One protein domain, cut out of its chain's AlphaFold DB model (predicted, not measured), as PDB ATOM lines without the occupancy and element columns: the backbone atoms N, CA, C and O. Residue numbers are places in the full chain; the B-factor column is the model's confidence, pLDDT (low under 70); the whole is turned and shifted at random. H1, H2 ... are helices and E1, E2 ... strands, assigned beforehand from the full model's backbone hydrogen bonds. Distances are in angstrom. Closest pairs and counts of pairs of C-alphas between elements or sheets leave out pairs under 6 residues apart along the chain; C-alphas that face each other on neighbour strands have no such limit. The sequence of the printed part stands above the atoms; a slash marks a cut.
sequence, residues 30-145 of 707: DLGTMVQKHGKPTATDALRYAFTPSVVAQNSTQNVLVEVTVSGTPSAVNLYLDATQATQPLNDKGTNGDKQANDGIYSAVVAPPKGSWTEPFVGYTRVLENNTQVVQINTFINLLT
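What this domain is: This is residues 30 to 145 of the 707 residues of the protein "T9SS type A sorting domain-containing protein" of Spirosoma terrae (UniProt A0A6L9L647). The domain is a sandwich, two sheets face to face with their strands at 35 degrees: five strands, E1 E9 E8 E5 E6, make one layer and three, E2 E4 E7, the other. At one end E2 and E9, one from each layer, run on into the short strands E3 and E10, which pair side by side, while the short helix H1 lies beside the strands of the larger sheet, next to E1. The printed part has 116 residues with one named helix and ten named strands, in the order H1 E1 E2 E3 E4 E5 E6 E7 E8 E9 E10; both large sheets are antiparallel, the E3 and E10 pair is parallel, and the class is mostly strand. The whole is compact, with a radius of gyration of the C-alphas of 13.7 A and spans of 40 by 31 by 22 A.

Where its parts are: H1, residues 30 to 34, begins at C-alpha 30, (-33.784, 12.575, 5.614). E1 is residues 35 to 37. E2, residues 46 to 52, is 17.9 A long, and E3 is residues 55 to 57. E4, residues 64 to 70, is 19.3 A long and begins at C-alpha 64, (-17.970, 24.222, -8.088). E5, residues 76 to 81, is 15.8 A long, and E6 is residues 87 to 90. E7, residues 105 to 110, is 15.6 A long. The longest strands by residues are E8, residues 121 to 129, 24.8 A, and E9, residues 132 to 140, 23.2 A. E10, residues 142 to 144, ends at C-alpha 144, (-31.584, 26.055, -11.591).

How they stand to each other: The larger sheet is strongly twisted, and E1 and E6 are its edge strands. E1 and E9 are antiparallel neighbours at 173 degrees, with N 36 and O 136 2.8 A apart, within hydrogen-bond range. E8 and E9 form a hairpin, with N 125 and O 137 at 2.8 A; E9 bends by 53 degrees at residue 135. E8 and E5 are antiparallel at 159 degrees, with N 78 and O 126 at 2.9 A. E5 and E6 form a hairpin, with N 79 and O 88 at 2.8 A. In the smaller sheet E4 is the inner strand: N 50 of E2 and O 67 of E4 are 2.9 A apart, and N 68 of E4 and O 106 of E7 are 2.8 A apart. The facing parts of the two sheets are 10.0 A apart centre to centre. Between edge strands E6 and E7 the closest C-alphas, those of Leu 90 and Ser 107, are 4.6 A apart; E1 and E2 are apart. E3 and E10 are parallel at 38 degrees, with N 56 and O 142 at 3.0 A. H1 is on the larger sheet, over none of its strands, at a height over the sheet of 5.2 A; its closest C-alpha pair with E9 is Met 34 and Asn 138, 4.9 A. Every O i to N i+4 pair of H1 is within hydrogen-bond range.

The domain as a whole: The two C-alphas farthest apart, those of Lys 40 and Asn 59, are 40.9 A apart. The printed part has no cut. The long link is E6 to E7, residues 91 to 104, whose C-alphas lie 11 to 17 A from the mean of all C-alphas. The chain changes from one sheet of the sandwich to the other at the links E1 to E2, E4 to E5, E6 to E7 and E7 to E8. The mean pLDDT of the printed part is 86.5, and residues 30 to 33 and 39 to 43 are under 70.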
ATOM      1  N   ASP A  30     -34.604  11.658   6.418       56.66
ATOM      2  CA  ASP A  30     -33.784  12.575   5.614       56.66
ATOM      3  C   ASP A  30     -32.308  12.390   5.940       56.66
ATOM      4  O   ASP A  30     -31.495  12.187   5.050       56.66
ATOM      5  N   LEU A  31     -31.972  12.315   7.228       60.78
ATOM      6  CA  LEU A  31     -30.614  12.016   7.655       60.78
ATOM      7  C   LEU A  31     -30.186  10.576   7.394       60.78
ATOM      8  O   LEU A  31     -29.046  10.382   7.013       60.78
ATOM      9  N   GLY A  32     -31.049   9.569   7.553       58.84
ATOM     10  CA  GLY A  32     -30.680   8.170   7.285       58.84
ATOM     11  C   GLY A  32     -30.517   7.843   5.794       58.84
ATOM     12  O   GLY A  32     -29.824   6.894   5.429       58.84
ATOM     13  N   THR A  33     -31.143   8.634   4.921       59.22
ATOM     14  CA  THR A  33     -31.009   8.555   3.459       59.22
ATOM     15  C   THR A  33     -29.922   9.480   2.922       59.22
ATOM     16  O   THR A  33     -29.359   9.183   1.872       59.22
ATOM     17  N   MET A  34     -29.596  10.565   3.628       71.94
ATOM     18  CA  MET A  34     -28.487  11.459   3.292       71.94
ATOM     19  C   MET A  34     -27.162  10.994   3.892       71.94
ATOM     20  O   MET A  34     -26.138  11.164   3.251       71.94
ATOM     21  N   VAL A  35     -27.148  10.422   5.095       76.94
ATOM     22  CA  VAL A  35     -25.936  10.088   5.850       76.94
ATOM     23  C   VAL A  35     -26.012   8.684   6.440       76.94
ATOM     24  O   VAL A  35     -26.945   8.319   7.150       76.94
ATOM     25  N   GLN A  36     -24.973   7.897   6.180       77.94
ATOM     26  CA  GLN A  36     -24.789   6.563   6.736       77.94
ATOM     27  C   GLN A  36     -23.544   6.553   7.623       77.94
ATOM     28  O   GLN A  36     -22.452   6.904   7.173       77.94
ATOM     29  N   LYS A  37     -23.706   6.141   8.885       76.62
ATOM     30  CA  LYS A  37     -22.587   5.876   9.801       76.62
ATOM     31  C   LYS A  37     -22.255   4.385   9.778       76.62
ATOM     32  O   LYS A  37     -23.158   3.550   9.825       76.62
ATOM     33  N   HIS A  38     -20.971   4.047   9.703       72.62
ATOM     34  CA  HIS A  38     -20.482   2.673   9.595       72.62
ATOM     35  C   HIS A  38     -19.680   2.284  10.844       72.62
ATOM     36  O   HIS A  38     -18.738   2.971  11.220       72.62
ATOM     37  N   GLY A  39     -20.020   1.144  11.457       60.72
ATOM     38  CA  GLY A  39     -19.301   0.612  12.622       60.72
ATOM     39  C   GLY A  39     -19.807   1.127  13.978       60.72
ATOM     40  O   GLY A  39     -20.937   1.595  14.099       60.72
ATOM     41  N   LYS A  40     -18.991   0.962  15.031       56.22
ATOM     42  CA  LYS A  40     -19.272   1.503  16.379       56.22
ATOM     43  C   LYS A  40     -19.189   3.040  16.354       56.22
ATOM     44  O   LYS A  40     -18.474   3.554  15.502       56.22
ATOM     45  N   PRO A  41     -19.849   3.767  17.279       57.28
ATOM     46  CA  PRO A  41     -19.774   5.229  17.329       57.28
ATOM     47  C   PRO A  41     -18.316   5.714  17.332       57.28
ATOM     48  O   PRO A  41     -17.555   5.368  18.237       57.28
ATOM     49  N   THR A  42     -17.933   6.469  16.306       60.00
ATOM     50  CA  THR A  42     -16.613   7.096  16.161       60.00
ATOM     51  C   THR A  42     -16.642   8.536  16.667       60.00
ATOM     52  O   THR A  42     -17.708   9.134  16.790       60.00
ATOM     53  N   ALA A  43     -15.472   9.103  16.976       64.69
ATOM     54  CA  ALA A  43     -15.355  10.518  17.343       64.69
ATOM     55  C   ALA A  43     -15.489  11.460  16.127       64.69
ATOM     56  O   ALA A  43     -15.785  12.645  16.296       64.69
ATOM     57  N   THR A  44     -15.270  10.944  14.910       75.25
ATOM     58  CA  THR A  44     -15.386  11.708  13.663       75.25
ATOM     59  C   THR A  44     -16.805  11.671  13.112       75.25
ATOM     60  O   THR A  44     -17.349  10.591  12.876       75.25
ATOM     61  N   ASP A  45     -17.364  12.853  12.851       74.06
ATOM     62  CA  ASP A  45     -18.673  13.060  12.238       74.06
ATOM     63  C   ASP A  45     -18.587  14.167  11.179       74.06
ATOM     64  O   ASP A  45     -17.895  15.169  11.353       74.06
ATOM     65  N   ALA A  46     -19.310  14.009  10.070       73.75
ATOM     66  CA  ALA A  46     -19.463  15.088   9.102       73.75
ATOM     67  C   ALA A  46     -20.604  16.011   9.544       73.75
ATOM     68  O   ALA A  46     -21.739  15.568   9.718       73.75
ATOM     69  N   LEU A  47     -20.291  17.292   9.726       78.25
ATOM     70  CA  LEU A  47     -21.211  18.278  10.282       78.25
ATOM     71  C   LEU A  47     -21.837  19.142   9.196       78.25
ATOM     72  O   LEU A  47     -23.033  19.408   9.244       78.25
ATOM     73  N   ARG A  48     -21.051  19.572   8.206       82.81
ATOM     74  CA  ARG A  48     -21.518  20.457   7.132       82.81
ATOM     75  C   ARG A  48     -21.085  19.971   5.773       82.81
ATOM     76  O   ARG A  48     -20.067  19.300   5.630       82.81
ATOM     77  N   TYR A  49     -21.880  20.357   4.790       83.94
ATOM     78  CA  TYR A  49     -21.645  20.069   3.397       83.94
ATOM     79  C   TYR A  49     -22.192  21.222   2.557       83.94
ATOM     80  O   TYR A  49     -23.343  21.627   2.737       83.94
ATOM     81  N   ALA A  50     -21.358  21.754   1.669       88.25
ATOM     82  CA  ALA A  50     -21.663  22.948   0.902       88.25
ATOM     83  C   ALA A  50     -21.106  22.886  -0.519       88.25
ATOM     84  O   ALA A  50     -20.069  22.268  -0.777       88.25
ATOM     85  N   PHE A  51     -21.789  23.600  -1.412       91.00
ATOM     86  CA  PHE A  51     -21.247  24.007  -2.697       91.00
ATOM     87  C   PHE A  51     -21.147  25.519  -2.762       91.00
ATOM     88  O   PHE A  51     -22.046  26.214  -2.286       91.00
ATOM     89  N   THR A  52     -20.107  26.003  -3.432       90.88
ATOM     90  CA  THR A  52     -19.994  27.404  -3.831       90.88
ATOM     91  C   THR A  52     -19.800  27.484  -5.355       90.88
ATOM     92  O   THR A  52     -18.782  26.989  -5.857       90.88
ATOM     93  N   PRO A  53     -20.743  28.093  -6.110       91.38
ATOM     94  CA  PRO A  53     -22.057  28.575  -5.651       91.38
ATOM     95  C   PRO A  53     -22.966  27.420  -5.188       91.38
ATOM     96  O   PRO A  53     -22.789  26.278  -5.613       91.38
ATOM     97  N   SER A  54     -23.948  27.715  -4.332       91.88
ATOM     98  CA  SER A  54     -24.850  26.690  -3.777       91.88
ATOM     99  C   SER A  54     -25.892  26.189  -4.779       91.88
ATOM    100  O   SER A  54     -26.476  25.120  -4.587       91.88
ATOM    101  N   VAL A  55     -26.098  26.945  -5.860       95.06
ATOM    102  CA  VAL A  55     -26.972  26.629  -6.989       95.06
ATOM    103  C   VAL A  55     -26.194  26.852  -8.281       95.06
ATOM    104  O   VAL A  55     -25.499  27.855  -8.429       95.06
ATOM    105  N   VAL A  56     -26.346  25.942  -9.242       94.44
ATOM    106  CA  VAL A  56     -25.804  26.095 -10.601       94.44
ATOM    107  C   VAL A  56     -26.898  25.919 -11.644       94.44
ATOM    108  O   VAL A  56     -27.838  25.151 -11.454       94.44
ATOM    109  N   ALA A  57     -26.779  26.611 -12.776       94.12
ATOM    110  CA  ALA A  57     -27.687  26.397 -13.896       94.12
ATOM    111  C   ALA A  57     -27.581  24.961 -14.426       94.12
ATOM    112  O   ALA A  57     -26.484  24.411 -14.579       94.12
ATOM    113  N   GLN A  58     -28.728  24.367 -14.756       92.19
ATOM    114  CA  GLN A  58     -28.772  23.088 -15.448       92.19
ATOM    115  C   GLN A  58     -28.010  23.213 -16.772       92.19
ATOM    116  O   GLN A  58     -28.167  24.189 -17.504       92.19
ATOM    117  N   ASN A  59     -27.186  22.216 -17.082       91.12
ATOM    118  CA  ASN A  59     -26.268  22.200 -18.227       91.12
ATOM    119  C   ASN A  59     -25.031  23.113 -18.105       91.12
ATOM    120  O   ASN A  59     -24.234  23.171 -19.041       91.12
ATOM    121  N   SER A  60     -24.825  23.798 -16.974       93.50
ATOM    122  CA  SER A  60     -23.609  24.589 -16.760       93.50
ATOM    123  C   SER A  60     -22.362  23.702 -16.769       93.50
ATOM    124  O   SER A  60     -22.367  22.599 -16.212       93.50
ATOM    125  N   THR A  61     -21.286  24.206 -17.375       94.88
ATOM    126  CA  THR A  61     -19.947  23.597 -17.346       94.88
ATOM    127  C   THR A  61     -19.084  24.153 -16.206       94.88
ATOM    128  O   THR A  61     -17.906  23.819 -16.108       94.88
ATOM    129  N   GLN A  62     -19.633  25.057 -15.386       93.69
ATOM    130  CA  GLN A  62     -18.916  25.746 -14.317       93.69
ATOM    131  C   GLN A  62     -18.447  24.756 -13.248       93.69
ATOM    132  O   GLN A  62     -19.228  23.937 -12.761       93.69
ATOM    133  N   ASN A  63     -17.183  24.864 -12.845       93.69
ATOM    134  CA  ASN A  63     -16.673  24.129 -11.693       93.69
ATOM    135  C   ASN A  63     -17.250  24.700 -10.396       93.69
ATOM    136  O   ASN A  63     -17.419  25.912 -10.267       93.69
ATOM    137  N   VAL A  64     -17.473  23.836  -9.414       93.38
ATOM    138  CA  VAL A  64     -17.970  24.222  -8.088       93.38
ATOM    139  C   VAL A  64     -16.937  23.888  -7.028       93.38
ATOM    140  O   VAL A  64     -16.226  22.889  -7.142       93.38
ATOM    141  N   LEU A  65     -16.845  24.715  -5.994       93.06
ATOM    142  CA  LEU A  65     -16.114  24.350  -4.788       93.06
ATOM    143  C   LEU A  65     -17.020  23.470  -3.929       93.06
ATOM    144  O   LEU A  65     -18.155  23.855  -3.664       93.06
ATOM    145  N   VAL A  66     -16.525  22.308  -3.510       92.50
ATOM    146  CA  VAL A  66     -17.185  21.441  -2.530       92.50
ATOM    147  C   VAL A  66     -16.451  21.575  -1.209       92.50
ATOM    148  O   VAL A  66     -15.242  21.361  -1.175       92.50
ATOM    149  N   GLU A  67     -17.179  21.885  -0.142       91.50
ATOM    150  CA  GLU A  67     -16.659  22.000   1.224       91.50
ATOM    151  C   GLU A  67     -17.388  21.002   2.134       91.50
ATOM    152  O   GLU A  67     -18.612  20.848   2.070       91.50
ATOM    153  N   VAL A  68     -16.634  20.304   2.983       90.44
ATOM    154  CA  VAL A  68     -17.146  19.339   3.960       90.44
ATOM    155  C   VAL A  68     -16.477  19.617   5.297       90.44
ATOM    156  O   VAL A  68     -15.270  19.437   5.440       90.44
ATOM    157  N   THR A  69     -17.262  20.019   6.293       89.31
ATOM    158  CA  THR A  69     -16.753  20.192   7.658       89.31
ATOM    159  C   THR A  69     -16.857  18.874   8.403       89.31
ATOM    160  O   THR A  69     -17.947  18.302   8.507       89.31
ATOM    161  N   VAL A  70     -15.739  18.415   8.953       88.75
ATOM    162  CA  VAL A  70     -15.635  17.144   9.672       88.75
ATOM    163  C   VAL A  70     -15.100  17.404  11.081       88.75
ATOM    164  O   VAL A  70     -14.101  18.096  11.248       88.75
ATOM    165  N   SER A  71     -15.761  16.869  12.109       85.56
ATOM    166  CA  SER A  71     -15.210  16.824  13.467       85.56
ATOM    167  C   SER A  71     -14.231  15.665  13.612       85.56
ATOM    168  O   SER A  71     -14.352  14.665  12.916       85.56
ATOM    169  N   GLY A  72     -13.304  15.750  14.564       84.69
ATOM    170  CA  GLY A  72     -12.305  14.700  14.775       84.69
ATOM    171  C   GLY A  72     -11.116  14.826  13.821       84.69
ATOM    172  O   GLY A  72     -10.800  15.914  13.350       84.69
ATOM    173  N   THR A  73     -10.417  13.717  13.585       84.62
ATOM    174  CA  THR A  73      -9.173  13.689  12.797       84.62
ATOM    175  C   THR A  73      -9.257  12.593  11.733       84.62
ATOM    176  O   THR A  73      -8.688  11.510  11.924       84.62
ATOM    177  N   PRO A  74     -10.002  12.811  10.633       91.38
ATOM    178  CA  PRO A  74     -10.134  11.802   9.593       91.38
ATOM    179  C   PRO A  74      -8.786  11.570   8.896       91.38
ATOM    180  O   PRO A  74      -8.017  12.498   8.654       91.38
ATOM    181  N   SER A  75      -8.508  10.321   8.517       91.56
ATOM    182  CA  SER A  75      -7.343   9.992   7.685       91.56
ATOM    183  C   SER A  75      -7.521  10.452   6.236       91.56
ATOM    184  O   SER A  75      -6.533  10.700   5.549       91.56
ATOM    185  N   ALA A  76      -8.768  10.535   5.756       93.12
ATOM    186  CA  ALA A  76      -9.098  11.069   4.437       93.12
ATOM    187  C   ALA A  76     -10.570  11.496   4.353       93.12
ATOM    188  O   ALA A  76     -11.440  10.889   4.982       93.12
ATOM    189  N   VAL A  77     -10.839  12.483   3.497       94.50
ATOM    190  CA  VAL A  77     -12.184  12.867   3.062       94.50
ATOM    191  C   VAL A  77     -12.199  12.849   1.539       94.50
ATOM    192  O   VAL A  77     -11.399  13.522   0.895       94.50
ATOM    193  N   ASN A  78     -13.082  12.042   0.958       94.69
ATOM    194  CA  ASN A  78     -13.100  11.772  -0.478       94.69
ATOM    195  C   ASN A  78     -14.515  11.920  -1.031       94.69
ATOM    196  O   ASN A  78     -15.453  11.349  -0.479       94.69
ATOM    197  N   LEU A  79     -14.662  12.607  -2.160       93.81
ATOM    198  CA  LEU A  79     -15.889  12.623  -2.944       93.81
ATOM    199  C   LEU A  79     -15.798  11.587  -4.070       93.81
ATOM    200  O   LEU A  79     -14.990  11.707  -4.985       93.81
ATOM    201  N   TYR A  80     -16.656  10.578  -4.013       93.12
ATOM    202  CA  TYR A  80     -16.814   9.558  -5.043       93.12
ATOM    203  C   TYR A  80     -17.920   9.997  -5.993       93.12
ATOM    204  O   TYR A  80     -19.084  10.052  -5.601       93.12
ATOM    205  N   LEU A  81     -17.556  10.330  -7.227       90.56
ATOM    206  CA  LEU A  81     -18.488  10.813  -8.241       90.56
ATOM    207  C   LEU A  81     -19.247   9.639  -8.857       90.56
ATOM    208  O   LEU A  81     -18.641   8.746  -9.446       90.56
ATOM    209  N   ASP A  82     -20.576   9.658  -8.768       88.06
ATOM    210  CA  ASP A  82     -21.412   8.544  -9.236       88.06
ATOM    211  C   ASP A  82     -21.328   8.368 -10.763       88.06
ATOM    212  O   ASP A  82     -21.164   7.266 -11.278       88.06
ATOM    213  N   ALA A  83     -21.340   9.471 -11.513       86.81
ATOM    214  CA  ALA A  83     -21.366   9.407 -12.971       86.81
ATOM    215  C   ALA A  83     -20.053   8.921 -13.611       86.81
ATOM    216  O   ALA A  83     -20.092   8.257 -14.644       86.81
ATOM    217  N   THR A  84     -18.901   9.285 -13.039       86.88
ATOM    218  CA  THR A  84     -17.575   8.966 -13.602       86.88
ATOM    219  C   THR A  84     -16.881   7.824 -12.878       86.88
ATOM    220  O   THR A  84     -15.856   7.347 -13.357       86.88
ATOM    221  N   GLN A  85     -17.400   7.420 -11.713       88.88
ATOM    222  CA  GLN A  85     -16.743   6.505 -10.776       88.88
ATOM    223  C   GLN A  85     -15.358   7.005 -10.315       88.88
ATOM    224  O   GLN A  85     -14.559   6.245  -9.766       88.88
ATOM    225  N   ALA A  86     -15.058   8.293 -10.521       89.88
ATOM    226  CA  ALA A  86     -13.810   8.907 -10.097       89.88
ATOM    227  C   ALA A  86     -13.852   9.250  -8.604       89.88
ATOM    228  O   ALA A  86     -14.901   9.573  -8.046       89.88
ATOM    229  N   THR A  87     -12.685   9.213  -7.963       92.81
ATOM    230  CA  THR A  87     -12.514   9.674  -6.582       92.81
ATOM    231  C   THR A  87     -11.789  11.011  -6.588       92.81
ATOM    232  O   THR A  87     -10.658  11.097  -7.060       92.81
ATOM    233  N   GLN A  88     -12.434  12.036  -6.043       93.06
ATOM    234  CA  GLN A  88     -11.855  13.350  -5.819       93.06
ATOM    235  C   GLN A  88     -11.453  13.475  -4.341       93.06
ATOM    236  O   GLN A  88     -12.336  13.520  -3.483       93.06
ATOM    237  N   PRO A  89     -10.152  13.540  -4.009       94.12
ATOM    238  CA  PRO A  89      -9.727  13.828  -2.646       94.12
ATOM    239  C   PRO A  89     -10.049  15.280  -2.284       94.12
ATOM    240  O   PRO A  89      -9.808  16.190  -3.084       94.12
ATOM    241  N   LEU A  90     -10.573  15.482  -1.075       94.44
ATOM    242  CA  LEU A  90     -10.738  16.793  -0.455       94.44
ATOM    243  C   LEU A  90      -9.584  17.014   0.528       94.44
ATOM    244  O   LEU A  90      -9.102  16.076   1.167       94.44
ATOM    245  N   ASN A  91      -9.113  18.253   0.625       91.88
ATOM    246  CA  ASN A  91      -7.935  18.606   1.409       91.88
ATOM    247  C   ASN A  91      -8.223  19.768   2.359       91.88
ATOM    248  O   ASN A  91      -9.018  20.637   2.024       91.88
ATOM    249  N   ASP A  92      -7.552  19.747   3.506       92.25
ATOM    250  CA  ASP A  92      -7.572  20.776   4.549       92.25
ATOM    251  C   ASP A  92      -6.126  21.296   4.706       92.25
ATOM    252  O   ASP A  92      -5.361  20.880   5.578       92.25
ATOM    253  N   LYS A  93      -5.660  22.041   3.697       90.19
ATOM    254  CA  LYS A  93      -4.253  22.471   3.538       90.19
ATOM    255  C   LYS A  93      -4.097  23.952   3.185       90.19
ATOM    256  O   LYS A  93      -2.982  24.387   2.902       90.19
ATOM    257  N   GLY A  94      -5.178  24.726   3.159       87.19
ATOM    258  CA  GLY A  94      -5.216  26.100   2.656       87.19
ATOM    259  C   GLY A  94      -4.961  26.198   1.147       87.19
ATOM    260  O   GLY A  94      -4.407  27.191   0.675       87.19
ATOM    261  N   THR A  95      -5.270  25.141   0.382       84.12
ATOM    262  CA  THR A  95      -5.047  25.071  -1.074       84.12
ATOM    263  C   THR A  95      -6.251  24.473  -1.806       84.12
ATOM    264  O   THR A  95      -7.062  23.768  -1.216       84.12
ATOM    265  N   ASN A  96      -6.361  24.713  -3.120       75.56
ATOM    266  CA  ASN A  96      -7.439  24.183  -3.976       75.56
ATOM    267  C   ASN A  96      -8.867  24.540  -3.514       75.56
ATOM    268  O   ASN A  96      -9.780  23.726  -3.642       75.56
ATOM    269  N   GLY A  97      -9.048  25.766  -3.018       78.94
ATOM    270  CA  GLY A  97     -10.339  26.290  -2.562       78.94
ATOM    271  C   GLY A  97     -10.536  26.246  -1.046       78.94
ATOM    272  O   GLY A  97     -11.437  26.913  -0.552       78.94
ATOM    273  N   ASP A  98      -9.659  25.550  -0.321       85.94
ATOM    274  CA  ASP A  98      -9.644  25.576   1.136       85.94
ATOM    275  C   ASP A  98      -9.127  26.930   1.648       85.94
ATOM    276  O   ASP A  98      -8.075  27.408   1.209       85.94
ATOM    277  N   LYS A  99      -9.886  27.555   2.552       84.94
ATOM    278  CA  LYS A  99      -9.643  28.919   3.037       84.94
ATOM    279  C   LYS A  99      -8.563  28.954   4.115       84.94
ATOM    280  O   LYS A  99      -7.813  29.931   4.175       84.94
ATOM    281  N   GLN A 100      -8.470  27.925   4.955       88.75
ATOM    282  CA  GLN A 100      -7.558  27.898   6.090       88.75
ATOM    283  C   GLN A 100      -7.116  26.467   6.394       88.75
ATOM    284  O   GLN A 100      -7.926  25.613   6.692       88.75
ATOM    285  N   ALA A 101      -5.803  26.232   6.406       91.12
ATOM    286  CA  ALA A 101      -5.261  24.913   6.708       91.12
ATOM    287  C   ALA A 101      -5.517  24.477   8.165       91.12
ATOM    288  O   ALA A 101      -5.207  25.220   9.103       91.12
ATOM    289  N   ASN A 102      -5.889  23.212   8.330       89.38
ATOM    290  CA  ASN A 102      -6.163  22.508   9.584       89.38
ATOM    291  C   ASN A 102      -7.315  23.114  10.399       89.38
ATOM    292  O   ASN A 102      -7.239  23.153  11.632       89.38
ATOM    293  N   ASP A 103      -8.358  23.612   9.737       88.81
ATOM    294  CA  ASP A 103      -9.568  24.111  10.399       88.81
ATOM    295  C   ASP A 103     -10.712  23.074  10.435       88.81
ATOM    296  O   ASP A 103     -11.767  23.328  11.025       88.81
ATOM    297  N   GLY A 104     -10.490  21.879   9.869       89.25
ATOM    298  CA  GLY A 104     -11.476  20.804   9.780       89.25
ATOM    299  C   GLY A 104     -12.445  20.949   8.603       89.25
ATOM    300  O   GLY A 104     -13.416  20.185   8.518       89.25
ATOM    301  N   ILE A 105     -12.214  21.905   7.697       91.06
ATOM    302  CA  ILE A 105     -12.966  22.091   6.458       91.06
ATOM    303  C   ILE A 105     -12.160  21.501   5.301       91.06
ATOM    304  O   ILE A 105     -11.181  22.043   4.808       91.06
ATOM    305  N   TYR A 106     -12.621  20.356   4.815       93.25
ATOM    306  CA  TYR A 106     -12.016  19.689   3.674       93.25
ATOM    307  C   TYR A 106     -12.672  20.199   2.400       93.25
ATOM    308  O   TYR A 106     -13.900  20.196   2.300       93.25
ATOM    309  N   SER A 107     -11.878  20.579   1.399       93.81
ATOM    310  CA  SER A 107     -12.439  21.071   0.143       93.81
ATOM    311  C   SER A 107     -11.717  20.604  -1.119       93.81
ATOM    312  O   SER A 107     -10.576  20.121  -1.093       93.81
ATOM    313  N   ALA A 108     -12.434  20.703  -2.238       93.50
ATOM    314  CA  ALA A 108     -11.904  20.517  -3.581       93.50
ATOM    315  C   ALA A 108     -12.770  21.242  -4.617       93.50
ATOM    316  O   ALA A 108     -13.995  21.300  -4.499       93.50
ATOM    317  N   VAL A 109     -12.136  21.723  -5.686       92.81
ATOM    318  CA  VAL A 109     -12.841  22.182  -6.888       92.81
ATOM    319  C   VAL A 109     -13.229  20.970  -7.734       92.81
ATOM    320  O   VAL A 109     -12.378  20.159  -8.096       92.81
ATOM    321  N   VAL A 110     -14.513  20.860  -8.062       91.56
ATOM    322  CA  VAL A 110     -15.102  19.730  -8.782       91.56
ATOM    323  C   VAL A 110     -15.709  20.220 -10.091       91.56
ATOM    324  O   VAL A 110     -16.527  21.140 -10.115       91.56
ATOM    325  N   ALA A 111     -15.300  19.595 -11.193       91.88
ATOM    326  CA  ALA A 111     -15.929  19.786 -12.494       91.88
ATOM    327  C   ALA A 111     -17.245  18.993 -12.577       91.88
ATOM    328  O   ALA A 111     -17.373  17.948 -11.929       91.88
ATOM    329  N   PRO A 112     -18.216  19.432 -13.394       91.38
ATOM    330  CA  PRO A 112     -19.457  18.694 -13.577       91.38
ATOM    331  C   PRO A 112     -19.187  17.253 -14.051       91.38
ATOM    332  O   PRO A 112     -18.508  17.065 -15.066       91.38
ATOM    333  N   PRO A 113     -19.753  16.221 -13.392       82.38
ATOM    334  CA  PRO A 113     -19.375  14.825 -13.634       82.38
ATOM    335  C   PRO A 113     -19.587  14.330 -15.074       82.38
ATOM    336  O   PRO A 113     -18.900  13.422 -15.524       82.38
ATOM    337  N   LYS A 114     -20.524  14.913 -15.827       83.56
ATOM    338  CA  LYS A 114     -20.818  14.533 -17.223       83.56
ATOM    339  C   LYS A 114     -20.489  15.653 -18.213       83.56
ATOM    340  O   LYS A 114     -21.158  15.800 -19.231       83.56
ATOM    341  N   GLY A 115     -19.540  16.522 -17.862       88.25
ATOM    342  CA  GLY A 115     -19.265  17.762 -18.593       88.25
ATOM    343  C   GLY A 115     -20.325  18.848 -18.385       88.25
ATOM    344  O   GLY A 115     -20.085  19.994 -18.742       88.25
ATOM    345  N   SER A 116     -21.465  18.520 -17.767       91.44
ATOM    346  CA  SER A 116     -22.482  19.481 -17.343       91.44
ATOM    347  C   SER A 116     -23.292  19.006 -16.122       91.44
ATOM    348  O   SER A 116     -23.406  17.800 -15.868       91.44
ATOM    349  N   TRP A 117     -23.852  19.952 -15.359       91.69
ATOM    350  CA  TRP A 117     -24.707  19.684 -14.193       91.69
ATOM    351  C   TRP A 117     -26.146  19.358 -14.618       91.69
ATOM    352  O   TRP A 117     -27.004  20.234 -14.704       91.69
ATOM    353  N   THR A 118     -26.396  18.095 -14.959       89.06
ATOM    354  CA  THR A 118     -27.701  17.620 -15.471       89.06
ATOM    355  C   THR A 118     -28.580  16.976 -14.406       89.06
ATOM    356  O   THR A 118     -29.801  17.035 -14.526       89.06
ATOM    357  N   GLU A 119     -27.971  16.412 -13.361       88.19
ATOM    358  CA  GLU A 119     -28.648  15.730 -12.258       88.19
ATOM    359  C   GLU A 119     -28.198  16.316 -10.910       88.19
ATOM    360  O   GLU A 119     -27.003  16.580 -10.745       88.19
ATOM    361  N   PRO A 120     -29.111  16.503  -9.937       89.25
ATOM    362  CA  PRO A 120     -28.755  17.022  -8.615       89.25
ATOM    363  C   PRO A 120     -27.826  16.098  -7.821       89.25
ATOM    364  O   PRO A 120     -27.002  16.569  -7.044       89.25
ATOM    365  N   PHE A 121     -27.956  14.777  -7.982       89.94
ATOM    366  CA  PHE A 121     -27.114  13.818  -7.269       89.94
ATOM    367  C   PHE A 121     -25.714  13.762  -7.888       89.94
ATOM    368  O   PHE A 121     -25.555  13.406  -9.055       89.94
ATOM    369  N   VAL A 122     -24.699  14.099  -7.092       89.88
ATOM    370  CA  VAL A 122     -23.299  14.163  -7.535       89.88
ATOM    371  C   VAL A 122     -22.548  12.878  -7.185       89.88
ATOM    372  O   VAL A 122     -21.730  12.400  -7.976       89.88
ATOM    373  N   GLY A 123     -22.824  12.304  -6.012       90.38
ATOM    374  CA  GLY A 123     -22.203  11.063  -5.562       90.38
ATOM    375  C   GLY A 123     -22.129  10.937  -4.044       90.38
ATOM    376  O   GLY A 123     -23.055  11.331  -3.338       90.38
ATOM    377  N   TYR A 124     -21.027  10.379  -3.544       91.38
ATOM    378  CA  TYR A 124     -20.862  10.013  -2.138       91.38
ATOM    379  C   TYR A 124     -19.621  10.668  -1.542       91.38
ATOM    380  O   TYR A 124     -18.501  10.341  -1.929       91.38
ATOM    381  N   THR A 125     -19.786  11.544  -0.559       92.38
ATOM    382  CA  THR A 125     -18.665  11.999   0.269       92.38
ATOM    383  C   THR A 125     -18.420  10.967   1.358       92.38
ATOM    384  O   THR A 125     -19.312  10.691   2.154       92.38
ATOM    385  N   ARG A 126     -17.224  10.386   1.425       92.19
ATOM    386  CA  ARG A 126     -16.845   9.424   2.462       92.19
ATOM    387  C   ARG A 126     -15.751   9.993   3.341       92.19
ATOM    388  O   ARG A 126     -14.755  10.523   2.847       92.19
ATOM    389  N   VAL A 127     -15.938   9.816   4.639       91.69
ATOM    390  CA  VAL A 127     -14.962  10.138   5.672       91.69
ATOM    391  C   VAL A 127     -14.351   8.834   6.160       91.69
ATOM    392  O   VAL A 127     -15.071   7.882   6.481       91.69
ATOM    393  N   LEU A 128     -13.022   8.780   6.168       91.00
ATOM    394  CA  LEU A 128     -12.262   7.603   6.555       91.00
ATOM    395  C   LEU A 128     -11.474   7.888   7.834       91.00
ATOM    396  O   LEU A 128     -10.812   8.919   7.931       91.00
ATOM    397  N   GLU A 129     -11.472   6.937   8.761       89.62
ATOM    398  CA  GLU A 129     -10.544   6.862   9.893       89.62
ATOM    399  C   GLU A 129      -9.687   5.607   9.738       89.62
ATOM    400  O   GLU A 129     -10.218   4.511   9.551       89.62
ATOM    401  N   ASN A 130      -8.359   5.734   9.810       87.12
ATOM    402  CA  ASN A 130      -7.434   4.611   9.605       87.12
ATOM    403  C   ASN A 130      -7.759   3.799   8.333       87.12
ATOM    404  O   ASN A 130      -7.765   2.568   8.350       87.12
ATOM    405  N   ASN A 131      -8.086   4.494   7.236       85.81
ATOM    406  CA  ASN A 131      -8.539   3.921   5.957       85.81
ATOM    407  C   ASN A 131      -9.849   3.109   6.001       85.81
ATOM    408  O   ASN A 131     -10.214   2.483   5.006       85.81
ATOM    409  N   THR A 132     -10.587   3.138   7.107       88.38
ATOM    410  CA  THR A 132     -11.921   2.541   7.222       88.38
ATOM    411  C   THR A 132     -12.972   3.629   7.065       88.38
ATOM    412  O   THR A 132     -12.888   4.667   7.713       88.38
ATOM    413  N   GLN A 133     -13.967   3.410   6.205       89.44
ATOM    414  CA  GLN A 133     -15.101   4.324   6.069       89.44
ATOM    415  C   GLN A 133     -15.910   4.345   7.367       89.44
ATOM    416  O   GLN A 133     -16.394   3.303   7.803       89.44
ATOM    417  N   VAL A 134     -16.080   5.536   7.938       88.31
ATOM    418  CA  VAL A 134     -16.854   5.755   9.172       88.31
ATOM    419  C   VAL A 134     -18.141   6.529   8.909       88.31
ATOM    420  O   VAL A 134     -19.164   6.262   9.535       88.31
ATOM    421  N   VAL A 135     -18.131   7.421   7.913       87.69
ATOM    422  CA  VAL A 135     -19.299   8.204   7.489       87.69
ATOM    423  C   VAL A 135     -19.367   8.240   5.967       87.69
ATOM    424  O   VAL A 135     -18.348   8.386   5.292       87.69
ATOM    425  N   GLN A 136     -20.576   8.134   5.422       88.81
ATOM    426  CA  GLN A 136     -20.892   8.430   4.029       88.81
ATOM    427  C   GLN A 136     -22.032   9.442   3.964       88.81
ATOM    428  O   GLN A 136     -23.039   9.255   4.634       88.81
ATOM    429  N   ILE A 137     -21.888  10.469   3.131       86.69
ATOM    430  CA  ILE A 137     -22.911  11.464   2.817       86.69
ATOM    431  C   ILE A 137     -23.266  11.340   1.335       86.69
ATOM    432  O   ILE A 137     -22.385  11.375   0.479       86.69
ATOM    433  N   ASN A 138     -24.549  11.217   1.029       86.88
ATOM    434  CA  ASN A 138     -25.093  11.366  -0.309       86.88
ATOM    435  C   ASN A 138     -25.123  12.865  -0.645       86.88
ATOM    436  O   ASN A 138     -25.736  13.668   0.054       86.88
ATOM    437  N   THR A 139     -24.414  13.227  -1.705       86.88
ATOM    438  CA  THR A 139     -23.958  14.586  -2.012       86.88
ATOM    439  C   THR A 139     -24.802  15.149  -3.164       86.88
ATOM    440  O   THR A 139     -24.814  14.576  -4.258       86.88
ATOM    441  N   PHE A 140     -25.526  16.250  -2.914       88.25
ATOM    442  CA  PHE A 140     -26.516  16.841  -3.832       88.25
ATOM    443  C   PHE A 140     -26.287  18.326  -4.073       88.25
ATOM    444  O   PHE A 140     -26.305  19.106  -3.120       88.25
ATOM    445  N   ILE A 141     -26.158  18.715  -5.340       90.75
ATOM    446  CA  ILE A 141     -26.117  20.115  -5.768       90.75
ATOM    447  C   ILE A 141     -27.514  20.599  -6.168       90.75
ATOM    448  O   ILE A 141     -28.298  19.848  -6.751       90.75
ATOM    449  N   ASN A 142     -27.824  21.865  -5.893       93.56
ATOM    450  CA  ASN A 142     -29.070  22.473  -6.350       93.56
ATOM    451  C   ASN A 142     -28.928  22.955  -7.798       93.56
ATOM    452  O   ASN A 142     -27.952  23.618  -8.154       93.56
ATOM    453  N   LEU A 143     -29.924  22.641  -8.629       93.69
ATOM    454  CA  LEU A 143     -29.925  22.993 -10.047       93.69
ATOM    455  C   LEU A 143     -31.027  24.000 -10.369       93.69
ATOM    456  O   LEU A 143     -32.208  23.724 -10.154       93.69
ATOM    457  N   LEU A 144     -30.647  25.130 -10.964       95.00
ATOM    458  CA  LEU A 144     -31.584  26.055 -11.591       95.00
ATOM    459  C   LEU A 144     -31.956  25.512 -12.977       95.00
ATOM    460  O   LEU A 144     -31.162  25.561 -13.917       95.00
ATOM    461  N   THR A 145     -33.153  24.943 -13.095       92.56
ATOM    462  CA  THR A 145     -33.646  24.356 -14.356       92.56
ATOM    463  C   THR A 145     -34.335  25.402 -15.229       92.56
ATOM    464  O   THR A 145     -34.774  26.435 -14.733       92.56
TER     465      THR A 145